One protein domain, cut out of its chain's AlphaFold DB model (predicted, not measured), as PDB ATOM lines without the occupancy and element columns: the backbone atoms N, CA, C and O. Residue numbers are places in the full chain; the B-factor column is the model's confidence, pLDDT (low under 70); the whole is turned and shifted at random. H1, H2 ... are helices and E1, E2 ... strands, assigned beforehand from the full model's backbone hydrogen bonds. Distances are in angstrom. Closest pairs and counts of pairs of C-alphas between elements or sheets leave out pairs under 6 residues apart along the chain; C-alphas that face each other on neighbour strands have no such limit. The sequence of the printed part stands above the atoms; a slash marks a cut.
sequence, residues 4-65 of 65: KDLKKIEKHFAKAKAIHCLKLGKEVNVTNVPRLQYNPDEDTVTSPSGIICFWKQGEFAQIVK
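What this domain is: This is residues 4 to 65 of the 65 residues of an uncharacterized protein of Myroides odoratus (UniProt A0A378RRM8). One helix, H1, packs on a small three-stranded sheet, E3 E4 E5, while a second small sheet, E2 E1 E6, sits past the helix's end at Phe 13. The two sheets come together where E1 nears E5. The printed part has 62 residues with one named helix and six named strands, in the order H1 E1 E2 E3 E4 E5 E6; both sheets are antiparallel, and the class is mixed, helices and strands. The whole is compact, with a radius of gyration of the C-alphas of 10.2 A, and spans 29 by 23 by 20 A.

How they stand to each other: In H1, residues 4 to 13, every O i to N i+4 pair is within hydrogen-bond range. E1, residues 18 to 21, and E2, residues 26 to 29, form a hairpin, with N 19 and O 28 3.0 A apart. E3, residues 37 to 39, E4, residues 44 to 46, and E5, residues 53 to 56, form a meander, each strand the antiparallel neighbour of the one before. N 37 and O 46 are 2.8 A apart, as are N 45 and O 55. H1 is on this sheet in two layers, a helix on one face of a sheet; the closest C-alphas of H1 and E5, those of Ile 9 and Trp 55, are 7.5 A apart. E6, residues 62 to 64, is antiparallel to E1 at 146 degrees, with N 20 and O 62 2.8 A apart. H1 is only just not on the sheet E2 E1 E6, with 4 pairs of C-alphas within 10 A. The closest C-alphas of E1 and E5, those of Cys 21 and Cys 53, are 5.4 A apart.

Where its parts are: H1 begins at C-alpha 4 (54.885, 4.582, 114.232) and is 14.7 A long. E1 measures 8.8 A, E2 10.1 A, E3 6.5 A, E4 6.4 A and E5 7.4 A. E6, 6.4 A, ends at C-alpha 64 (32.210, 9.023, 106.440).

The domain as a whole: The farthest C-alphas, those of Asp 41 and Lys 65, are 31.0 A apart. The printed part has no cut and no long link, and no printed residue is under 70 in pLDDT.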
ATOM      1  N   LYS A   4      55.621   3.619 113.399       85.00
ATOM      2  CA  LYS A   4      54.885   4.582 114.232       85.00
ATOM      3  C   LYS A   4      53.808   5.329 113.447       85.00
ATOM      4  O   LYS A   4      52.730   5.556 113.992       85.00
ATOM      5  N   ASP A   5      54.084   5.709 112.206       85.25
ATOM      6  CA  ASP A   5      53.136   6.463 111.384       85.25
ATOM      7  C   ASP A   5      52.059   5.548 110.801       85.25
ATOM      8  O   ASP A   5      50.885   5.914 110.810       85.25
ATOM      9  N   LEU A   6      52.415   4.303 110.453       85.31
ATOM     10  CA  LEU A   6      51.434   3.275 110.093       85.31
ATOM     11  C   LEU A   6      50.405   3.078 111.222       85.31
ATOM     12  O   LEU A   6      49.201   3.153 110.988       85.31
ATOM     13  N   LYS A   7      50.875   2.955 112.472       87.12
ATOM     14  CA  LYS A   7      50.004   2.831 113.654       87.12
ATOM     15  C   LYS A   7      49.119   4.056 113.886       87.12
ATOM     16  O   LYS A   7      48.022   3.911 114.423       87.12
ATOM     17  N   LYS A   8      49.564   5.269 113.533       88.94
ATOM     18  CA  LYS A   8      48.713   6.472 113.615       88.94
ATOM     19  C   LYS A   8      47.565   6.391 112.616       88.94
ATOM     20  O   LYS A   8      46.435   6.684 112.992       88.94
ATOM     21  N   ILE A   9      47.852   5.971 111.386       88.75
ATOM     22  CA  ILE A   9      46.847   5.809 110.332       88.75
ATOM     23  C   ILE A   9      45.847   4.722 110.726       88.75
ATOM     24  O   ILE A   9      44.645   4.969 110.712       88.75
ATOM     25  N   GLU A  10      46.322   3.568 111.199       87.94
ATOM     26  CA  GLU A  10      45.450   2.511 111.722       87.94
ATOM     27  C   GLU A  10      44.550   3.022 112.851       87.94
ATOM     28  O   GLU A  10      43.342   2.811 112.821       87.94
ATOM     29  N   LYS A  11      45.101   3.762 113.824       88.81
ATOM     30  CA  LYS A  11      44.309   4.357 114.912       88.81
ATOM     31  C   LYS A  11      43.286   5.379 114.420       88.81
ATOM     32  O   LYS A  11      42.188   5.422 114.967       88.81
ATOM     33  N   HIS A  12      43.636   6.190 113.423       89.88
ATOM     34  CA  HIS A  12      42.736   7.184 112.841       89.88
ATOM     35  C   HIS A  12      41.502   6.516 112.218       89.88
ATOM     36  O   HIS A  12      40.380   6.964 112.443       89.88
ATOM     37  N   PHE A  13      41.697   5.391 111.523       88.81
ATOM     38  CA  PHE A  13      40.628   4.660 110.838       88.81
ATOM     39  C   PHE A  13      40.027   3.491 111.634       88.81
ATOM     40  O   PHE A  13      39.061   2.893 111.176       88.81
ATOM     41  N   ALA A  14      40.517   3.187 112.841       85.94
ATOM     42  CA  ALA A  14      40.094   2.021 113.630       85.94
ATOM     43  C   ALA A  14      38.585   1.964 113.939       85.94
ATOM     44  O   ALA A  14      38.045   0.889 114.184       85.94
ATOM     45  N   LYS A  15      37.907   3.118 113.967       87.50
ATOM     46  CA  LYS A  15      36.454   3.224 114.188       87.50
ATOM     47  C   LYS A  15      35.680   3.625 112.928       87.50
ATOM     48  O   LYS A  15      34.470   3.830 113.008       87.50
ATOM     49  N   ALA A  16      36.356   3.780 111.790       90.25
ATOM     50  CA  ALA A  16      35.711   4.149 110.539       90.25
ATOM     51  C   ALA A  16      34.901   2.963 110.002       90.25
ATOM     52  O   ALA A  16      35.399   1.841 109.923       90.25
ATOM     53  N   LYS A  17      33.648   3.213 109.613       92.00
ATOM     54  CA  LYS A  17      32.824   2.229 108.890       92.00
ATOM     55  C   LYS A  17      32.989   2.375 107.387       92.00
ATOM     56  O   LYS A  17      33.036   1.380 106.668       92.00
ATOM     57  N   ALA A  18      33.101   3.614 106.924       92.75
ATOM     58  CA  ALA A  18      33.348   3.951 105.539       92.75
ATOM     59  C   ALA A  18      34.303   5.141 105.436       92.75
ATOM     60  O   ALA A  18      34.396   5.968 106.347       92.75
ATOM     61  N   ILE A  19      35.023   5.202 104.322       94.69
ATOM     62  CA  ILE A  19      35.890   6.329 103.978       94.69
ATOM     63  C   ILE A  19      35.671   6.731 102.528       94.69
ATOM     64  O   ILE A  19      35.305   5.895 101.701       94.69
ATOM     65  N   HIS A  20      35.986   7.977 102.202       95.00
ATOM     66  CA  HIS A  20      36.173   8.403 100.826       95.00
ATOM     67  C   HIS A  20      37.566   7.964 100.355       95.00
ATOM     68  O   HIS A  20      38.578   8.563 100.716       95.00
ATOM     69  N   CYS A  21      37.634   6.864  99.602       92.44
ATOM     70  CA  CYS A  21      38.895   6.272  99.161       92.44
ATOM     71  C   CYS A  21      39.634   7.209  98.201       92.44
ATOM     72  O   CYS A  21      39.123   7.500  97.120       92.44
ATOM     73  N   LEU A  22      40.876   7.575  98.531       92.12
ATOM     74  CA  LEU A  22      41.697   8.471  97.703       92.12
ATOM     75  C   LEU A  22      42.022   7.885  96.318       92.12
ATOM     76  O   LEU A  22      42.202   8.619  95.354       92.12
ATOM     77  N   LYS A  23      42.087   6.552  96.202       90.19
ATOM     78  CA  LYS A  23      42.420   5.859  94.945       90.19
ATOM     79  C   LYS A  23      41.208   5.631  94.044       90.19
ATOM     80  O   LYS A  23      41.356   5.612  92.830       90.19
ATOM     81  N   LEU A  24      40.027   5.431  94.631       88.75
ATOM     82  CA  LEU A  24      38.796   5.144  93.885       88.75
ATOM     83  C   LEU A  24      37.884   6.365  93.718       88.75
ATOM     84  O   LEU A  24      36.927   6.275  92.954       88.75
ATOM     85  N   GLY A  25      38.130   7.462  94.446       89.88
ATOM     86  CA  GLY A  25      37.306   8.675  94.404       89.88
ATOM     87  C   GLY A  25      35.852   8.442  94.820       89.88
ATOM     88  O   GLY A  25      34.944   9.091  94.310       89.88
ATOM     89  N   LYS A  26      35.609   7.443  95.677       92.12
ATOM     90  CA  LYS A  26      34.266   7.066  96.125       92.12
ATOM     91  C   LYS A  26      34.273   6.552  97.551       92.12
ATOM     92  O   LYS A  26      35.307   6.127  98.075       92.12
ATOM     93  N   GLU A  27      33.089   6.527  98.143       94.06
ATOM     94  CA  GLU A  27      32.870   5.919  99.445       94.06
ATOM     95  C   GLU A  27      33.042   4.401  99.375       94.06
ATOM     96  O   GLU A  27      32.522   3.723  98.484       94.06
ATOM     97  N   VAL A  28      33.799   3.861 100.322       92.19
ATOM     98  CA  VAL A  28      34.027   2.424 100.464       92.19
ATOM     99  C   VAL A  28      33.854   2.017 101.915       92.19
ATOM    100  O   VAL A  28      34.305   2.714 102.822       92.19
ATOM    101  N   ASN A  29      33.218   0.868 102.138       91.19
ATOM    102  CA  ASN A  29      33.114   0.271 103.465       91.19
ATOM    103  C   ASN A  29      34.475  -0.316 103.870       91.19
ATOM    104  O   ASN A  29      35.070  -1.088 103.117       91.19
ATOM    105  N   VAL A  30      34.950   0.047 105.060       90.69
ATOM    106  CA  VAL A  30      36.252  -0.364 105.604       90.69
ATOM    107  C   VAL A  30      36.149  -1.163 106.904       90.69
ATOM    108  O   VAL A  30      37.170  -1.487 107.499       90.69
ATOM    109  N   THR A  31      34.935  -1.542 107.317       87.62
ATOM    110  CA  THR A  31      34.658  -2.214 108.606       87.62
ATOM    111  C   THR A  31      35.454  -3.514 108.787       87.62
ATOM    112  O   THR A  31      35.804  -3.871 109.906       87.62
ATOM    113  N   ASN A  32      35.776  -4.202 107.687       81.69
ATOM    114  CA  ASN A  32      36.490  -5.483 107.687       81.69
ATOM    115  C   ASN A  32      37.860  -5.408 107.001       81.69
ATOM    116  O   ASN A  32      38.332  -6.412 106.472       81.69
ATOM    117  N   VAL A  33      38.500  -4.235 106.945       85.00
ATOM    118  CA  VAL A  33      39.853  -4.140 106.380       85.00
ATOM    119  C   VAL A  33      40.846  -4.703 107.402       85.00
ATOM    120  O   VAL A  33      41.023  -4.107 108.461       85.00
ATOM    121  N   PRO A  34      41.485  -5.856 107.124       71.06
ATOM    122  CA  PRO A  34      42.113  -6.652 108.174       71.06
ATOM    123  C   PRO A  34      43.414  -6.036 108.699       71.06
ATOM    124  O   PRO A  34      43.699  -6.166 109.886       71.06
ATOM    125  N   ARG A  35      44.203  -5.383 107.832       81.38
ATOM    126  CA  ARG A  35      45.430  -4.630 108.153       81.38
ATOM    127  C   ARG A  35      45.721  -3.612 107.063       81.38
ATOM    128  O   ARG A  35      45.269  -3.791 105.936       81.38
ATOM    129  N   LEU A  36      46.507  -2.591 107.371       87.94
ATOM    130  CA  LEU A  36      47.005  -1.656 106.367       87.94
ATOM    131  C   LEU A  36      48.416  -2.043 105.908       87.94
ATOM    132  O   LEU A  36      49.194  -2.612 106.670       87.94
ATOM    133  N   GLN A  37      48.744  -1.737 104.657       89.50
ATOM    134  CA  GLN A  37      50.070  -1.912 104.071       89.50
ATOM    135  C   GLN A  37      50.569  -0.574 103.547       89.50
ATOM    136  O   GLN A  37      49.800   0.191 102.972       89.50
ATOM    137  N   TYR A  38      51.852  -0.293 103.749       90.88
ATOM    138  CA  TYR A  38      52.493   0.881 103.174       90.88
ATOM    139  C   TYR A  38      53.217   0.500 101.885       90.88
ATOM    140  O   TYR A  38      54.029  -0.424 101.892       90.88
ATOM    141  N   ASN A  39      52.937   1.230 100.809       89.00
ATOM    142  CA  ASN A  39      53.666   1.160  99.556       89.00
ATOM    143  C   ASN A  39      54.715   2.293  99.522       89.00
ATOM    144  O   ASN A  39      54.322   3.462  99.426       89.00
ATOM    145  N   PRO A  40      56.023   1.977  99.612       87.38
ATOM    146  CA  PRO A  40      57.084   2.979  99.573       87.38
ATOM    147  C   PRO A  40      57.249   3.638  98.200       87.38
ATOM    148  O   PRO A  40      57.652   4.795  98.157       87.38
ATOM    149  N   ASP A  41      56.917   2.948  97.107       87.94
ATOM    150  CA  ASP A  41      57.103   3.473  95.748       87.94
ATOM    151  C   ASP A  41      56.103   4.593  95.427       87.94
ATOM    152  O   ASP A  41      56.432   5.570  94.759       87.94
ATOM    153  N   GLU A  42      54.874   4.470  95.933       85.62
ATOM    154  CA  GLU A  42      53.801   5.450  95.717       85.62
ATOM    155  C   GLU A  42      53.604   6.412  96.902       85.62
ATOM    156  O   GLU A  42      52.765   7.309  96.824       85.62
ATOM    157  N   ASP A  43      54.336   6.203  98.001       90.38
ATOM    158  CA  ASP A  43      54.126   6.850  99.300       90.38
ATOM    159  C   ASP A  43      52.648   6.818  99.738       90.38
ATOM    160  O   ASP A  43      52.005   7.841  99.993       90.38
ATOM    161  N   THR A  44      52.074   5.609  99.779       92.94
ATOM    162  CA  THR A  44      50.654   5.387 100.102       92.94
ATOM    163  C   THR A  44      50.454   4.328 101.173       92.94
ATOM    164  O   THR A  44      51.246   3.402 101.309       92.94
ATOM    165  N   VAL A  45      49.351   4.430 101.918       93.44
ATOM    166  CA  VAL A  45      48.856   3.350 102.782       93.44
ATOM    167  C   VAL A  45      47.540   2.822 102.250       93.44
ATOM    168  O   VAL A  45      46.568   3.568 102.101       93.44
ATOM    169  N   THR A  46      47.498   1.517 102.006       92.88
ATOM    170  CA  THR A  46      46.347   0.837 101.424       92.88
ATOM    171  C   THR A  46      45.870  -0.346 102.259       92.88
ATOM    172  O   THR A  46      46.544  -0.798 103.181       92.88
ATOM    173  N   SER A  47      44.703  -0.894 101.916       90.12
ATOM    174  CA  SER A  47      44.338  -2.260 102.305       90.12
ATOM    175  C   SER A  47      45.324  -3.278 101.702       90.12
ATOM    176  O   SER A  47      46.012  -2.949 100.731       90.12
ATOM    177  N   PRO A  48      45.361  -4.536 102.184       80.62
ATOM    178  CA  PRO A  48      46.288  -5.560 101.687       80.62
ATOM    179  C   PRO A  48      46.046  -5.942 100.221       80.62
ATOM    180  O   PRO A  48      46.886  -6.562  99.586       80.62
ATOM    181  N   SER A  49      44.882  -5.572  99.686       80.81
ATOM    182  CA  SER A  49      44.498  -5.721  98.284       80.81
ATOM    183  C   SER A  49      44.892  -4.530  97.399       80.81
ATOM    184  O   SER A  49      44.664  -4.580  96.196       80.81
ATOM    185  N   GLY A  50      45.420  -3.434  97.958       82.88
ATOM    186  CA  GLY A  50      45.826  -2.240  97.198       82.88
ATOM    187  C   GLY A  50      44.677  -1.410  96.604       82.88
ATOM    188  O   GLY A  50      44.926  -0.445  95.875       82.88
ATOM    189  N   ILE A  51      43.424  -1.786  96.896       84.62
ATOM    190  CA  ILE A  51      42.203  -1.184  96.335       84.62
ATOM    191  C   ILE A  51      41.779   0.053  97.132       84.62
ATOM    192  O   ILE A  51      41.355   1.057  96.561       84.62
ATOM    193  N   ILE A  52      41.874  -0.021  98.458       90.69
ATOM    194  CA  ILE A  52      41.429   1.043  99.355       90.69
ATOM    195  C   ILE A  52      42.659   1.827  99.782       90.69
ATOM    196  O   ILE A  52      43.544   1.247 100.400       90.69
ATOM    197  N   CYS A  53      42.718   3.117  99.466       93.31
ATOM    198  CA  CYS A  53      43.803   4.009  99.861       93.31
ATOM    199  C   CYS A  53      43.334   4.916 101.001       93.31
ATOM    200  O   CYS A  53      42.402   5.703 100.831       93.31
ATOM    201  N   PHE A  54      43.974   4.751 102.156       92.00
ATOM    202  CA  PHE A  54      43.676   5.442 103.411       92.00
ATOM    203  C   PHE A  54      44.518   6.700 103.591       92.00
ATOM    204  O   PHE A  54      44.105   7.623 104.287       92.00
ATOM    205  N   TRP A  55      45.711   6.715 102.998       94.31
ATOM    206  CA  TRP A  55      46.633   7.833 103.089       94.31
ATOM    207  C   TRP A  55      47.539   7.895 101.861       94.31
ATOM    208  O   TRP A  55      47.957   6.846 101.358       94.31
ATOM    209  N   LYS A  56      47.863   9.106 101.405       92.38
ATOM    210  CA  LYS A  56      48.819   9.367 100.321       92.38
ATOM    211  C   LYS A  56      49.544  10.686 100.573       92.38
ATOM    212  O   LYS A  56      48.880  11.707 100.702       92.38
ATOM    213  N   GLN A  57      50.878  10.679 100.622       87.44
ATOM    214  CA  GLN A  57      51.711  11.899 100.653       87.44
ATOM    215  C   GLN A  57      51.290  12.968 101.691       87.44
ATOM    216  O   GLN A  57      51.351  14.168 101.443       87.44
ATOM    217  N   GLY A  58      50.841  12.547 102.872       85.31
ATOM    218  CA  GLY A  58      50.414  13.437 103.962       85.31
ATOM    219  C   GLY A  58      48.902  13.619 104.072       85.31
ATOM    220  O   GLY A  58      48.424  14.054 105.118       85.31
ATOM    221  N   GLU A  59      48.144  13.227 103.052       90.44
ATOM    222  CA  GLU A  59      46.693  13.356 103.008       90.44
ATOM    223  C   GLU A  59      46.002  12.093 103.528       90.44
ATOM    224  O   GLU A  59      46.315  10.981 103.102       90.44
ATOM    225  N   PHE A  60      45.042  12.262 104.438       93.06
ATOM    226  CA  PHE A  60      44.181  11.188 104.927       93.06
ATOM    227  C   PHE A  60      42.891  11.110 104.109       93.06
ATOM    228  O   PHE A  60      42.263  12.129 103.828       93.06
ATOM    229  N   ALA A  61      42.445   9.889 103.821       94.00
ATOM    230  CA  ALA A  61      41.092   9.643 103.343       94.00
ATOM    231  C   ALA A  61      40.058  10.182 104.345       94.00
ATOM    232  O   ALA A  61      40.216  10.044 105.561       94.00
ATOM    233  N   GLN A  62      38.971  10.769 103.848       94.31
ATOM    234  CA  GLN A  62      37.921  11.308 104.712       94.31
ATOM    235  C   GLN A  62      37.088  10.180 105.325       94.31
ATOM    236  O   GLN A  62      36.651   9.280 104.613       94.31
ATOM    237  N   ILE A  63      36.832  10.236 106.633       93.75
ATOM    238  CA  ILE A  63      35.933   9.295 107.317       93.75
ATOM    239  C   ILE A  63      34.485   9.732 107.093       93.75
ATOM    240  O   ILE A  63      34.120  10.863 107.419       93.75
ATOM    241  N   VAL A  64      33.656   8.819 106.593       91.88
ATOM    242  CA  VAL A  64      32.210   9.023 106.440       91.88
ATOM    243  C   VAL A  64      31.525   8.613 107.751       91.88
ATOM    244  O   VAL A  64      31.821   7.539 108.287       91.88
ATOM    245  N   LYS A  65      30.677   9.493 108.302       78.81
ATOM    246  CA  LYS A  65      29.979   9.297 109.588       78.81
ATOM    247  C   LYS A  65      28.717   8.456 109.450       78.81
ATOM    248  O   LYS A  65      27.971   8.691 108.479       78.81
TER     249      LYS A  65